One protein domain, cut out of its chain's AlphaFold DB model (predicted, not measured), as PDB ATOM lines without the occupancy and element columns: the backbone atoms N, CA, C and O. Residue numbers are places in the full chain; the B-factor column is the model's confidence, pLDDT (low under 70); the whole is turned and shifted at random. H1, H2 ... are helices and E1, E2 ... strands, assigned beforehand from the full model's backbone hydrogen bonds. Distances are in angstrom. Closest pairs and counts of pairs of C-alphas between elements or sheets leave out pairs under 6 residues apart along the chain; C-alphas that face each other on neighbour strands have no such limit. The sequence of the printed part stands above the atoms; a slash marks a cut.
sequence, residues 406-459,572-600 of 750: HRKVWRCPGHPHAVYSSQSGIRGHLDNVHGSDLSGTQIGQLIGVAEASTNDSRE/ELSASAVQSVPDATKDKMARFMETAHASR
ATOM      1  N   HIS A 406     204.861 309.037 296.066       88.88
ATOM      2  CA  HIS A 406     205.894 310.004 296.478       88.88
ATOM      3  C   HIS A 406     205.746 311.403 295.873       88.88
ATOM      4  O   HIS A 406     206.106 312.379 296.524       88.88
ATOM      5  N   ARG A 407     205.196 311.520 294.659       87.75
ATOM      6  CA  ARG A 407     204.948 312.809 293.980       87.75
ATOM      7  C   ARG A 407     203.471 313.220 293.970       87.75
ATOM      8  O   ARG A 407     203.105 314.193 293.314       87.75
ATOM      9  N   LYS A 408     202.630 312.481 294.699       88.06
ATOM     10  CA  LYS A 408     201.177 312.654 294.768       88.06
ATOM     11  C   LYS A 408     200.797 313.976 295.428       88.06
ATOM     12  O   LYS A 408     201.205 314.266 296.550       88.06
ATOM     13  N   VAL A 409     199.966 314.738 294.732       90.00
ATOM     14  CA  VAL A 409     199.387 316.009 295.174       90.00
ATOM     15  C   VAL A 409     197.918 316.065 294.763       90.00
ATOM     16  O   VAL A 409     197.465 315.276 293.934       90.00
ATOM     17  N   TRP A 410     197.164 317.008 295.313       89.81
ATOM     18  CA  TRP A 410     195.782 317.257 294.917       89.81
ATOM     19  C   TRP A 410     195.640 318.676 294.383       89.81
ATOM     20  O   TRP A 410     195.966 319.632 295.079       89.81
ATOM     21  N   ARG A 411     195.152 318.810 293.150       87.94
ATOM     22  CA  ARG A 411     194.973 320.076 292.433       87.94
ATOM     23  C   ARG A 411     193.501 320.270 292.113       87.94
ATOM     24  O   ARG A 411     192.888 319.377 291.533       87.94
ATOM     25  N   CYS A 412     192.933 321.418 292.460       87.25
ATOM     26  CA  CYS A 412     191.565 321.723 292.054       87.25
ATOM     27  C   CYS A 412     191.484 321.797 290.512       87.25
ATOM     28  O   CYS A 412     192.278 322.527 289.915       87.25
ATOM     29  N   PRO A 413     190.560 321.074 289.843       81.38
ATOM     30  CA  PRO A 413     190.445 321.119 288.381       81.38
ATOM     31  C   PRO A 413     190.111 322.515 287.836       81.38
ATOM     32  O   PRO A 413     190.550 322.871 286.745       81.38
ATOM     33  N   GLY A 414     189.356 323.296 288.613       79.12
ATOM     34  CA  GLY A 414     188.955 324.658 288.279       79.12
ATOM     35  C   GLY A 414     189.990 325.734 288.611       79.12
ATOM     36  O   GLY A 414     190.091 326.729 287.897       79.12
ATOM     37  N   HIS A 415     190.823 325.501 289.633       83.25
ATOM     38  CA  HIS A 415     191.809 326.459 290.134       83.25
ATOM     39  C   HIS A 415     193.256 325.966 289.904       83.25
ATOM     40  O   HIS A 415     193.821 325.298 290.775       83.25
ATOM     41  N   PRO A 416     193.916 326.335 288.778       78.31
ATOM     42  CA  PRO A 416     195.262 325.880 288.404       78.31
ATOM     43  C   PRO A 416     196.371 326.042 289.450       78.31
ATOM     44  O   PRO A 416     197.379 325.334 289.374       78.31
ATOM     45  N   HIS A 417     196.200 326.975 290.391       82.06
ATOM     46  CA  HIS A 417     197.161 327.285 291.450       82.06
ATOM     47  C   HIS A 417     196.831 326.638 292.804       82.06
ATOM     48  O   HIS A 417     197.713 326.548 293.653       82.06
ATOM     49  N   ALA A 418     195.601 326.150 293.003       85.38
ATOM     50  CA  ALA A 418     195.162 325.535 294.252       85.38
ATOM     51  C   ALA A 418     195.649 324.077 294.321       85.38
ATOM     52  O   ALA A 418     194.931 323.141 293.950       85.38
ATOM     53  N   VAL A 419     196.907 323.897 294.746       87.25
ATOM     54  CA  VAL A 419     197.563 322.588 294.877       87.25
ATOM     55  C   VAL A 419     197.981 322.316 296.321       87.25
ATOM     56  O   VAL A 419     198.693 323.102 296.947       87.25
ATOM     57  N   TYR A 420     197.586 321.147 296.818       87.00
ATOM     58  CA  TYR A 420     197.740 320.714 298.201       87.00
ATOM     59  C   TYR A 420     198.521 319.399 298.284       87.00
ATOM     60  O   TYR A 420     198.329 318.483 297.483       87.00
ATOM     61  N   SER A 421     199.365 319.271 299.307       84.81
ATOM     62  CA  SER A 421     200.106 318.042 299.635       84.81
ATOM     63  C   SER A 421     199.261 316.971 300.340       84.81
ATOM     64  O   SER A 421     199.772 315.906 300.681       84.81
ATOM     65  N   SER A 422     197.977 317.239 300.599       87.50
ATOM     66  CA  SER A 422     197.101 316.359 301.374       87.50
ATOM     67  C   SER A 422     195.652 316.371 300.885       87.50
ATOM     68  O   SER A 422     195.119 317.397 300.454       87.50
ATOM     69  N   GLN A 423     194.991 315.221 301.039       88.38
ATOM     70  CA  GLN A 423     193.565 315.042 300.767       88.38
ATOM     71  C   GLN A 423     192.678 315.961 301.624       88.38
ATOM     72  O   GLN A 423     191.638 316.423 301.164       88.38
ATOM     73  N   SER A 424     193.090 316.250 302.862       89.94
ATOM     74  CA  SER A 424     192.419 317.202 303.752       89.94
ATOM     75  C   SER A 424     192.567 318.652 303.281       89.94
ATOM     76  O   SER A 424     191.607 319.407 303.394       89.94
ATOM     77  N   GLY A 425     193.716 319.031 302.709       88.19
ATOM     78  CA  GLY A 425     193.938 320.364 302.140       88.19
ATOM     79  C   GLY A 425     193.004 320.665 300.966       88.19
ATOM     80  O   GLY A 425     192.236 321.624 301.028       88.19
ATOM     81  N   ILE A 426     192.981 319.796 299.945       88.62
ATOM     82  CA  ILE A 426     192.048 319.961 298.816       88.62
ATOM     83  C   ILE A 426     190.589 319.859 299.266       88.62
ATOM     84  O   ILE A 426     189.744 320.582 298.750       88.62
ATOM     85  N   ARG A 427     190.284 319.007 300.254       89.31
ATOM     86  CA  ARG A 427     188.931 318.910 300.795       89.31
ATOM     87  C   ARG A 427     188.503 320.226 301.441       89.31
ATOM     88  O   ARG A 427     187.426 320.703 301.125       89.31
ATOM     89  N   GLY A 428     189.353 320.834 302.269       89.38
ATOM     90  CA  GLY A 428     189.086 322.144 302.861       89.38
ATOM     91  C   GLY A 428     188.923 323.251 301.813       89.38
ATOM     92  O   GLY A 428     188.089 324.126 301.993       89.38
ATOM     93  N   HIS A 429     189.658 323.200 300.699       89.12
ATOM     94  CA  HIS A 429     189.431 324.102 299.564       89.12
ATOM     95  C   HIS A 429     188.059 323.868 298.910       89.12
ATOM     96  O   HIS A 429     187.291 324.813 298.766       89.12
ATOM     97  N   LEU A 430     187.710 322.621 298.574       86.38
ATOM     98  CA  LEU A 430     186.424 322.288 297.947       86.38
ATOM     99  C   LEU A 430     185.225 322.600 298.864       86.38
ATOM    100  O   LEU A 430     184.265 323.206 298.399       86.38
ATOM    101  N   ASP A 431     185.301 322.246 300.152       87.12
ATOM    102  CA  ASP A 431     184.254 322.507 301.152       87.12
ATOM    103  C   ASP A 431     184.093 324.030 301.431       87.12
ATOM    104  O   ASP A 431     182.981 324.471 301.712       87.12
ATOM    105  N   ASN A 432     185.154 324.855 301.317       87.25
ATOM    106  CA  ASN A 432     185.089 326.312 301.569       87.25
ATOM    107  C   ASN A 432     184.796 327.179 300.330       87.25
ATOM    108  O   ASN A 432     184.160 328.220 300.469       87.25
ATOM    109  N   VAL A 433     185.305 326.810 299.148       84.31
ATOM    110  CA  VAL A 433     185.198 327.616 297.912       84.31
ATOM    111  C   VAL A 433     184.007 327.178 297.065       84.31
ATOM    112  O   VAL A 433     183.279 328.021 296.558       84.31
ATOM    113  N   HIS A 434     183.768 325.868 296.963       82.19
ATOM    114  CA  HIS A 434     182.717 325.299 296.113       82.19
ATOM    115  C   HIS A 434     181.576 324.645 296.926       82.19
ATOM    116  O   HIS A 434     180.652 324.073 296.351       82.19
ATOM    117  N   GLY A 435     181.605 324.727 298.263       76.50
ATOM    118  CA  GLY A 435     180.635 324.081 299.162       76.50
ATOM    119  C   GLY A 435     179.220 324.679 299.166       76.50
ATOM    120  O   GLY A 435     178.314 324.082 299.747       76.50
ATOM    121  N   SER A 436     179.006 325.831 298.522       77.62
ATOM    122  CA  SER A 436     177.667 326.355 298.208       77.62
ATOM    123  C   SER A 436     177.009 325.628 297.033       77.62
ATOM    124  O   SER A 436     175.788 325.481 297.002       77.62
ATOM    125  N   ASP A 437     177.827 325.160 296.089       74.19
ATOM    126  CA  ASP A 437     177.399 324.703 294.766       74.19
ATOM    127  C   ASP A 437     177.506 323.171 294.647       74.19
ATOM    128  O   ASP A 437     176.808 322.543 293.847       74.19
ATOM    129  N   LEU A 438     178.365 322.550 295.466       76.56
ATOM    130  CA  LEU A 438     178.684 321.126 295.445       76.56
ATOM    131  C   LEU A 438     178.322 320.442 296.765       76.56
ATOM    132  O   LEU A 438     178.790 320.810 297.841       76.56
ATOM    133  N   SER A 439     177.552 319.358 296.685       82.50
ATOM    134  CA  SER A 439     177.267 318.516 297.848       82.50
ATOM    135  C   SER A 439     178.499 317.719 298.303       82.50
ATOM    136  O   SER A 439     179.369 317.349 297.509       82.50
ATOM    137  N   GLY A 440     178.545 317.360 299.590       77.31
ATOM    138  CA  GLY A 440     179.665 316.615 300.184       77.31
ATOM    139  C   GLY A 440     179.962 315.246 299.544       77.31
ATOM    140  O   GLY A 440     181.070 314.729 299.710       77.31
ATOM    141  N   THR A 441     179.018 314.664 298.794       78.19
ATOM    142  CA  THR A 441     179.228 313.456 297.974       78.19
ATOM    143  C   THR A 441     179.919 313.769 296.645       78.19
ATOM    144  O   THR A 441     180.852 313.055 296.280       78.19
ATOM    145  N   GLN A 442     179.545 314.859 295.963       77.19
ATOM    146  CA  GLN A 442     180.237 315.353 294.760       77.19
ATOM    147  C   GLN A 442     181.671 315.795 295.095       77.19
ATOM    148  O   GLN A 442     182.606 315.429 294.385       77.19
ATOM    149  N   ILE A 443     181.874 316.483 296.226       81.00
ATOM    150  CA  ILE A 443     183.210 316.822 296.749       81.00
ATOM    151  C   ILE A 443     184.026 315.546 297.022       81.00
ATOM    152  O   ILE A 443     185.195 315.459 296.645       81.00
ATOM    153  N   GLY A 444     183.401 314.514 297.602       81.50
ATOM    154  CA  GLY A 444     184.024 313.203 297.812       81.50
ATOM    155  C   GLY A 444     184.516 312.529 296.524       81.50
ATOM    156  O   GLY A 444     185.578 311.910 296.535       81.50
ATOM    157  N   GLN A 445     183.789 312.685 295.413       80.19
ATOM    158  CA  GLN A 445     184.191 312.184 294.092       80.19
ATOM    159  C   GLN A 445     185.292 313.050 293.458       80.19
ATOM    160  O   GLN A 445     186.296 312.521 292.974       80.19
ATOM    161  N   LEU A 446     185.153 314.381 293.516       79.56
ATOM    162  CA  LEU A 446     186.129 315.335 292.979       79.56
ATOM    163  C   LEU A 446     187.521 315.182 293.585       79.56
ATOM    164  O   LEU A 446     188.503 315.362 292.873       79.56
ATOM    165  N   ILE A 447     187.631 314.794 294.856       84.06
ATOM    166  CA  ILE A 447     188.917 314.509 295.507       84.06
ATOM    167  C   ILE A 447     189.739 313.443 294.748       84.06
ATOM    168  O   ILE A 447     190.967 313.529 294.731       84.06
ATOM    169  N   GLY A 448     189.091 312.470 294.095       81.62
ATOM    170  CA  GLY A 448     189.766 311.482 293.243       81.62
ATOM    171  C   GLY A 448     190.154 312.023 291.860       81.62
ATOM    172  O   GLY A 448     191.203 311.666 291.327       81.62
ATOM    173  N   VAL A 449     189.347 312.925 291.292       82.25
ATOM    174  CA  VAL A 449     189.632 313.602 290.007       82.25
ATOM    175  C   VAL A 449     190.774 314.617 290.158       82.25
ATOM    176  O   VAL A 449     191.633 314.724 289.285       82.25
ATOM    177  N   ALA A 450     190.815 315.306 291.302       83.50
ATOM    178  CA  ALA A 450     191.833 316.270 291.708       83.50
ATOM    179  C   ALA A 450     193.216 315.645 291.969       83.50
ATOM    180  O   ALA A 450     194.202 316.370 292.092       83.50
ATOM    181  N   GLU A 451     193.324 314.318 292.075       86.38
ATOM    182  CA  GLU A 451     194.606 313.645 292.280       86.38
ATOM    183  C   GLU A 451     195.547 313.871 291.086       86.38
ATOM    184  O   GLU A 451     195.250 313.501 289.947       86.38
ATOM    185  N   ALA A 452     196.721 314.434 291.347       85.38
ATOM    186  CA  ALA A 452     197.763 314.723 290.373       85.38
ATOM    187  C   ALA A 452     199.139 314.272 290.901       85.38
ATOM    188  O   ALA A 452     199.277 313.791 292.026       85.38
ATOM    189  N   SER A 453     200.171 314.412 290.071       84.19
ATOM    190  CA  SER A 453     201.566 314.153 290.439       84.19
ATOM    191  C   SER A 453     202.406 315.361 290.053       84.19
ATOM    192  O   SER A 453     202.225 315.886 288.957       84.19
ATOM    193  N   THR A 454     203.366 315.764 290.884       82.75
ATOM    194  CA  THR A 454     204.436 316.671 290.442       82.75
ATOM    195  C   THR A 454     205.348 315.962 289.437       82.75
ATOM    196  O   THR A 454     205.395 314.723 289.373       82.75
ATOM    197  N   ASN A 455     206.143 316.733 288.700       80.56
ATOM    198  CA  ASN A 455     207.371 316.238 288.078       80.56
ATOM    199  C   ASN A 455     208.359 315.710 289.142       80.56
ATOM    200  O   ASN A 455     208.178 315.936 290.343       80.56
ATOM    201  N   ASP A 456     209.388 314.972 288.716       81.62
ATOM    202  CA  ASP A 456     210.479 314.586 289.618       81.62
ATOM    203  C   ASP A 456     211.348 315.809 289.946       81.62
ATOM    204  O   ASP A 456     211.837 316.489 289.045       81.62
ATOM    205  N   SER A 457     211.489 316.096 291.239       80.31
ATOM    206  CA  SER A 457     212.226 317.233 291.796       80.31
ATOM    207  C   SER A 457     213.624 316.863 292.299       80.31
ATOM    208  O   SER A 457     214.325 317.718 292.837       80.31
ATOM    209  N   ARG A 458     214.055 315.603 292.134       86.81
ATOM    210  CA  ARG A 458     215.429 315.176 292.434       86.81
ATOM    211  C   ARG A 458     216.438 315.964 291.592       86.81
ATOM    212  O   ARG A 458     216.542 315.764 290.386       86.81
ATOM    213  N   GLU A 459     217.258 316.786 292.241       87.62
ATOM    214  CA  GLU A 459     218.367 317.504 291.592       87.62
ATOM    215  C   GLU A 459     219.523 316.586 291.148       87.62
ATOM    216  O   GLU A 459     220.396 317.012 290.395       87.62
ATOM    217  N   GLU A 572     199.439 325.415 301.701       53.16
ATOM    218  CA  GLU A 572     199.491 325.500 300.234       53.16
ATOM    219  C   GLU A 572     200.915 325.208 299.735       53.16
ATOM    220  O   GLU A 572     201.901 325.496 300.419       53.16
ATOM    221  N   LEU A 573     201.046 324.605 298.550       62.00
ATOM    222  CA  LEU A 573     202.364 324.343 297.967       62.00
ATOM    223  C   LEU A 573     203.013 325.634 297.449       62.00
ATOM    224  O   LEU A 573     202.343 326.535 296.949       62.00
ATOM    225  N   SER A 574     204.344 325.715 297.534       60.00
ATOM    226  CA  SER A 574     205.086 326.893 297.069       60.00
ATOM    227  C   SER A 574     204.876 327.137 295.569       60.00
ATOM    228  O   SER A 574     204.719 326.195 294.789       60.00
ATOM    229  N   ALA A 575     204.928 328.399 295.132       54.19
ATOM    230  CA  ALA A 575     204.653 328.769 293.740       54.19
ATOM    231  C   ALA A 575     205.524 328.015 292.707       54.19
ATOM    232  O   ALA A 575     205.056 327.705 291.615       54.19
ATOM    233  N   SER A 576     206.764 327.659 293.067       51.34
ATOM    234  CA  SER A 576     207.646 326.827 292.233       51.34
ATOM    235  C   SER A 576     207.196 325.357 292.175       51.34
ATOM    236  O   SER A 576     207.213 324.752 291.103       51.34
ATOM    237  N   ALA A 577     206.712 324.790 293.286       56.34
ATOM    238  CA  ALA A 577     206.123 323.452 293.289       56.34
ATOM    239  C   ALA A 577     204.828 323.410 292.459       56.34
ATOM    240  O   ALA A 577     204.665 322.504 291.647       56.34
ATOM    241  N   VAL A 578     203.965 324.428 292.575       60.50
ATOM    242  CA  VAL A 578     202.735 324.580 291.771       60.50
ATOM    243  C   VAL A 578     203.036 324.607 290.264       60.50
ATOM    244  O   VAL A 578     202.341 323.951 289.492       60.50
ATOM    245  N   GLN A 579     204.100 325.296 289.838       60.72
ATOM    246  CA  GLN A 579     204.539 325.336 288.434       60.72
ATOM    247  C   GLN A 579     205.072 323.991 287.902       60.72
ATOM    248  O   GLN A 579     205.137 323.809 286.688       60.72
ATOM    249  N   SER A 580     205.436 323.038 288.772       61.97
ATOM    250  CA  SER A 580     205.961 321.722 288.371       61.97
ATOM    251  C   SER A 580     204.906 320.604 288.321       61.97
ATOM    252  O   SER A 580     205.258 319.433 288.153       61.97
ATOM    253  N   VAL A 581     203.613 320.943 288.431       66.00
ATOM    254  CA  VAL A 581     202.479 320.007 288.321       66.00
ATOM    255  C   VAL A 581     201.874 320.054 286.909       66.00
ATOM    256  O   VAL A 581     201.317 321.085 286.530       66.00
ATOM    257  N   PRO A 582     201.910 318.957 286.127       65.31
ATOM    258  CA  PRO A 582     201.226 318.885 284.837       65.31
ATOM    259  C   PRO A 582     199.696 318.954 284.980       65.31
ATOM    260  O   PRO A 582     199.104 318.270 285.817       65.31
ATOM    261  N   ASP A 583     199.038 319.730 284.113       63.97
ATOM    262  CA  ASP A 583     197.578 319.932 284.102       63.97
ATOM    263  C   ASP A 583     196.813 318.762 283.448       63.97
ATOM    264  O   ASP A 583     196.033 318.935 282.517       63.97
ATOM    265  N   ALA A 584     197.025 317.542 283.949       62.44
ATOM    266  CA  ALA A 584     196.241 316.362 283.566       62.44
ATOM    267  C   ALA A 584     194.857 316.316 284.255       62.44
ATOM    268  O   ALA A 584     194.113 315.344 284.118       62.44
ATOM    269  N   THR A 585     194.519 317.336 285.052       61.41
ATOM    270  CA  THR A 585     193.281 317.395 285.842       61.41
ATOM    271  C   THR A 585     192.054 317.555 284.941       61.41
ATOM    272  O   THR A 585     191.021 316.945 285.209       61.41
ATOM    273  N   LYS A 586     192.191 318.287 283.828       61.41
ATOM    274  CA  LYS A 586     191.135 318.476 282.818       61.41
ATOM    275  C   LYS A 586     190.816 317.184 282.059       61.41
ATOM    276  O   LYS A 586     189.654 316.800 282.000       61.41
ATOM    277  N   ASP A 587     191.828 316.444 281.604       63.97
ATOM    278  CA  ASP A 587     191.641 315.146 280.930       63.97
ATOM    279  C   ASP A 587     190.963 314.109 281.842       63.97
ATOM    280  O   ASP A 587     190.108 313.334 281.409       63.97
ATOM    281  N   LYS A 588     191.330 314.095 283.132       64.94
ATOM    282  CA  LYS A 588     190.674 313.253 284.144       64.94
ATOM    283  C   LYS A 588     189.219 313.656 284.368       64.94
ATOM    284  O   LYS A 588     188.373 312.782 284.524       64.94
ATOM    285  N   MET A 589     188.932 314.956 284.374       62.38
ATOM    286  CA  MET A 589     187.587 315.499 284.548       62.38
ATOM    287  C   MET A 589     186.688 315.202 283.339       62.38
ATOM    288  O   MET A 589     185.553 314.778 283.534       62.38
ATOM    289  N   ALA A 590     187.211 315.300 282.111       61.97
ATOM    290  CA  ALA A 590     186.511 314.886 280.894       61.97
ATOM    291  C   ALA A 590     186.160 313.385 280.923       61.97
ATOM    292  O   ALA A 590     184.999 313.020 280.758       61.97
ATOM    293  N   ARG A 591     187.118 312.511 281.259       59.28
ATOM    294  CA  ARG A 591     186.862 311.061 281.401       59.28
ATOM    295  C   ARG A 591     185.898 310.727 282.542       59.28
ATOM    296  O   ARG A 591     185.101 309.797 282.435       59.28
ATOM    297  N   PHE A 592     185.935 311.490 283.634       54.41
ATOM    298  CA  PHE A 592     184.952 311.375 284.710       54.41
ATOM    299  C   PHE A 592     183.540 311.718 284.206       54.41
ATOM    300  O   PHE A 592     182.608 310.968 284.483       54.41
ATOM    301  N   MET A 593     183.385 312.767 283.389       54.25
ATOM    302  CA  MET A 593     182.115 313.090 282.728       54.25
ATOM    303  C   MET A 593     181.671 311.975 281.774       54.25
ATOM    304  O   MET A 593     180.547 311.503 281.907       54.25
ATOM    305  N   GLU A 594     182.541 311.484 280.884       53.88
ATOM    306  CA  GLU A 594     182.244 310.353 279.982       53.88
ATOM    307  C   GLU A 594     181.718 309.133 280.757       53.88
ATOM    308  O   GLU A 594     180.668 308.581 280.422       53.88
ATOM    309  N   THR A 595     182.385 308.748 281.853       47.69
ATOM    310  CA  THR A 595     181.918 307.635 282.701       47.69
ATOM    311  C   THR A 595     180.626 307.945 283.465       47.69
ATOM    312  O   THR A 595     179.804 307.045 283.640       47.69
ATOM    313  N   ALA A 596     180.382 309.196 283.866       44.34
ATOM    314  CA  ALA A 596     179.125 309.618 284.491       44.34
ATOM    315  C   ALA A 596     177.947 309.651 283.493       44.34
ATOM    316  O   ALA A 596     176.810 309.377 283.879       44.34
ATOM    317  N   HIS A 597     178.209 309.928 282.211       40.00
ATOM    318  CA  HIS A 597     177.235 309.792 281.126       40.00
ATOM    319  C   HIS A 597     176.962 308.318 280.794       40.00
ATOM    320  O   HIS A 597     175.799 307.923 280.745       40.00
ATOM    321  N   ALA A 598     177.996 307.477 280.673       37.25
ATOM    322  CA  ALA A 598     177.832 306.033 280.466       37.25
ATOM    323  C   ALA A 598     177.071 305.351 281.626       37.25
ATOM    324  O   ALA A 598     176.255 304.461 281.405       37.25
ATOM    325  N   SER A 599     177.260 305.835 282.860       34.84
ATOM    326  CA  SER A 599     176.520 305.382 284.054       34.84
ATOM    327  C   SER A 599     175.030 305.767 284.059       34.84
ATOM    328  O   SER A 599     174.319 305.434 285.005       34.84
ATOM    329  N   ARG A 600     174.544 306.498 283.045       37.41
ATOM    330  CA  ARG A 600     173.131 306.888 282.882       37.41
ATOM    331  C   ARG A 600     172.417 306.169 281.738       37.41
ATOM    332  O   ARG A 600     171.198 306.275 281.651       37.41
TER     333      ARG A 600
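AT A GLANCE: This is residues 406 to 459 and 572 to 600 of the 750 residues of the protein "RRM domain-containing protein" of Diplodia seriata (UniProt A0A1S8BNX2). What shape? Strands E1 and E2 form a middle ribbon, H1 packs on E1, and residues 593 to 600 stick out. What parts? The printed part has 83 residues, with named elements in the order E1 H1 H2 E2 H3 H4; of the 47 residues in these elements helices hold 40 and strands 7, a class of mostly helix. It is compact, radius of gyration of the C-alphas 13.2 A, spans 47 by 26 by 19 A.

IN THESE COORDINATES: Which strands? E1 is residues 408 to 411, from C-alpha (201.177, 312.654, 294.768); E2 is 451 to 453. Which helices? H1 is 423 to 433, H2 440 to 449, H3 575 to 579, H4 585 to 598, ending at C-alpha (177.832, 306.033, 280.466).

HOW THE PARTS SIT: Do strands pair? E1 and E2 are antiparallel; N 409 and O 452 are within hydrogen-bond range, 2.9 A. Which helices touch? H2 touches H1, closest C-alphas 443 and 430, 6.5 A, and H4, closest C-alphas 449 and 588, 6.0 A. H2 has 4 of 6 O i to N i+4 pairs within range; H1, H3 and H4 have every pair.

THE WHOLE: What is missing? Residues 460 to 571 are cut out; C-alphas 459 and 572 are 22.2 A apart. Low confidence? Residues 572 to 600 have pLDDT under 70.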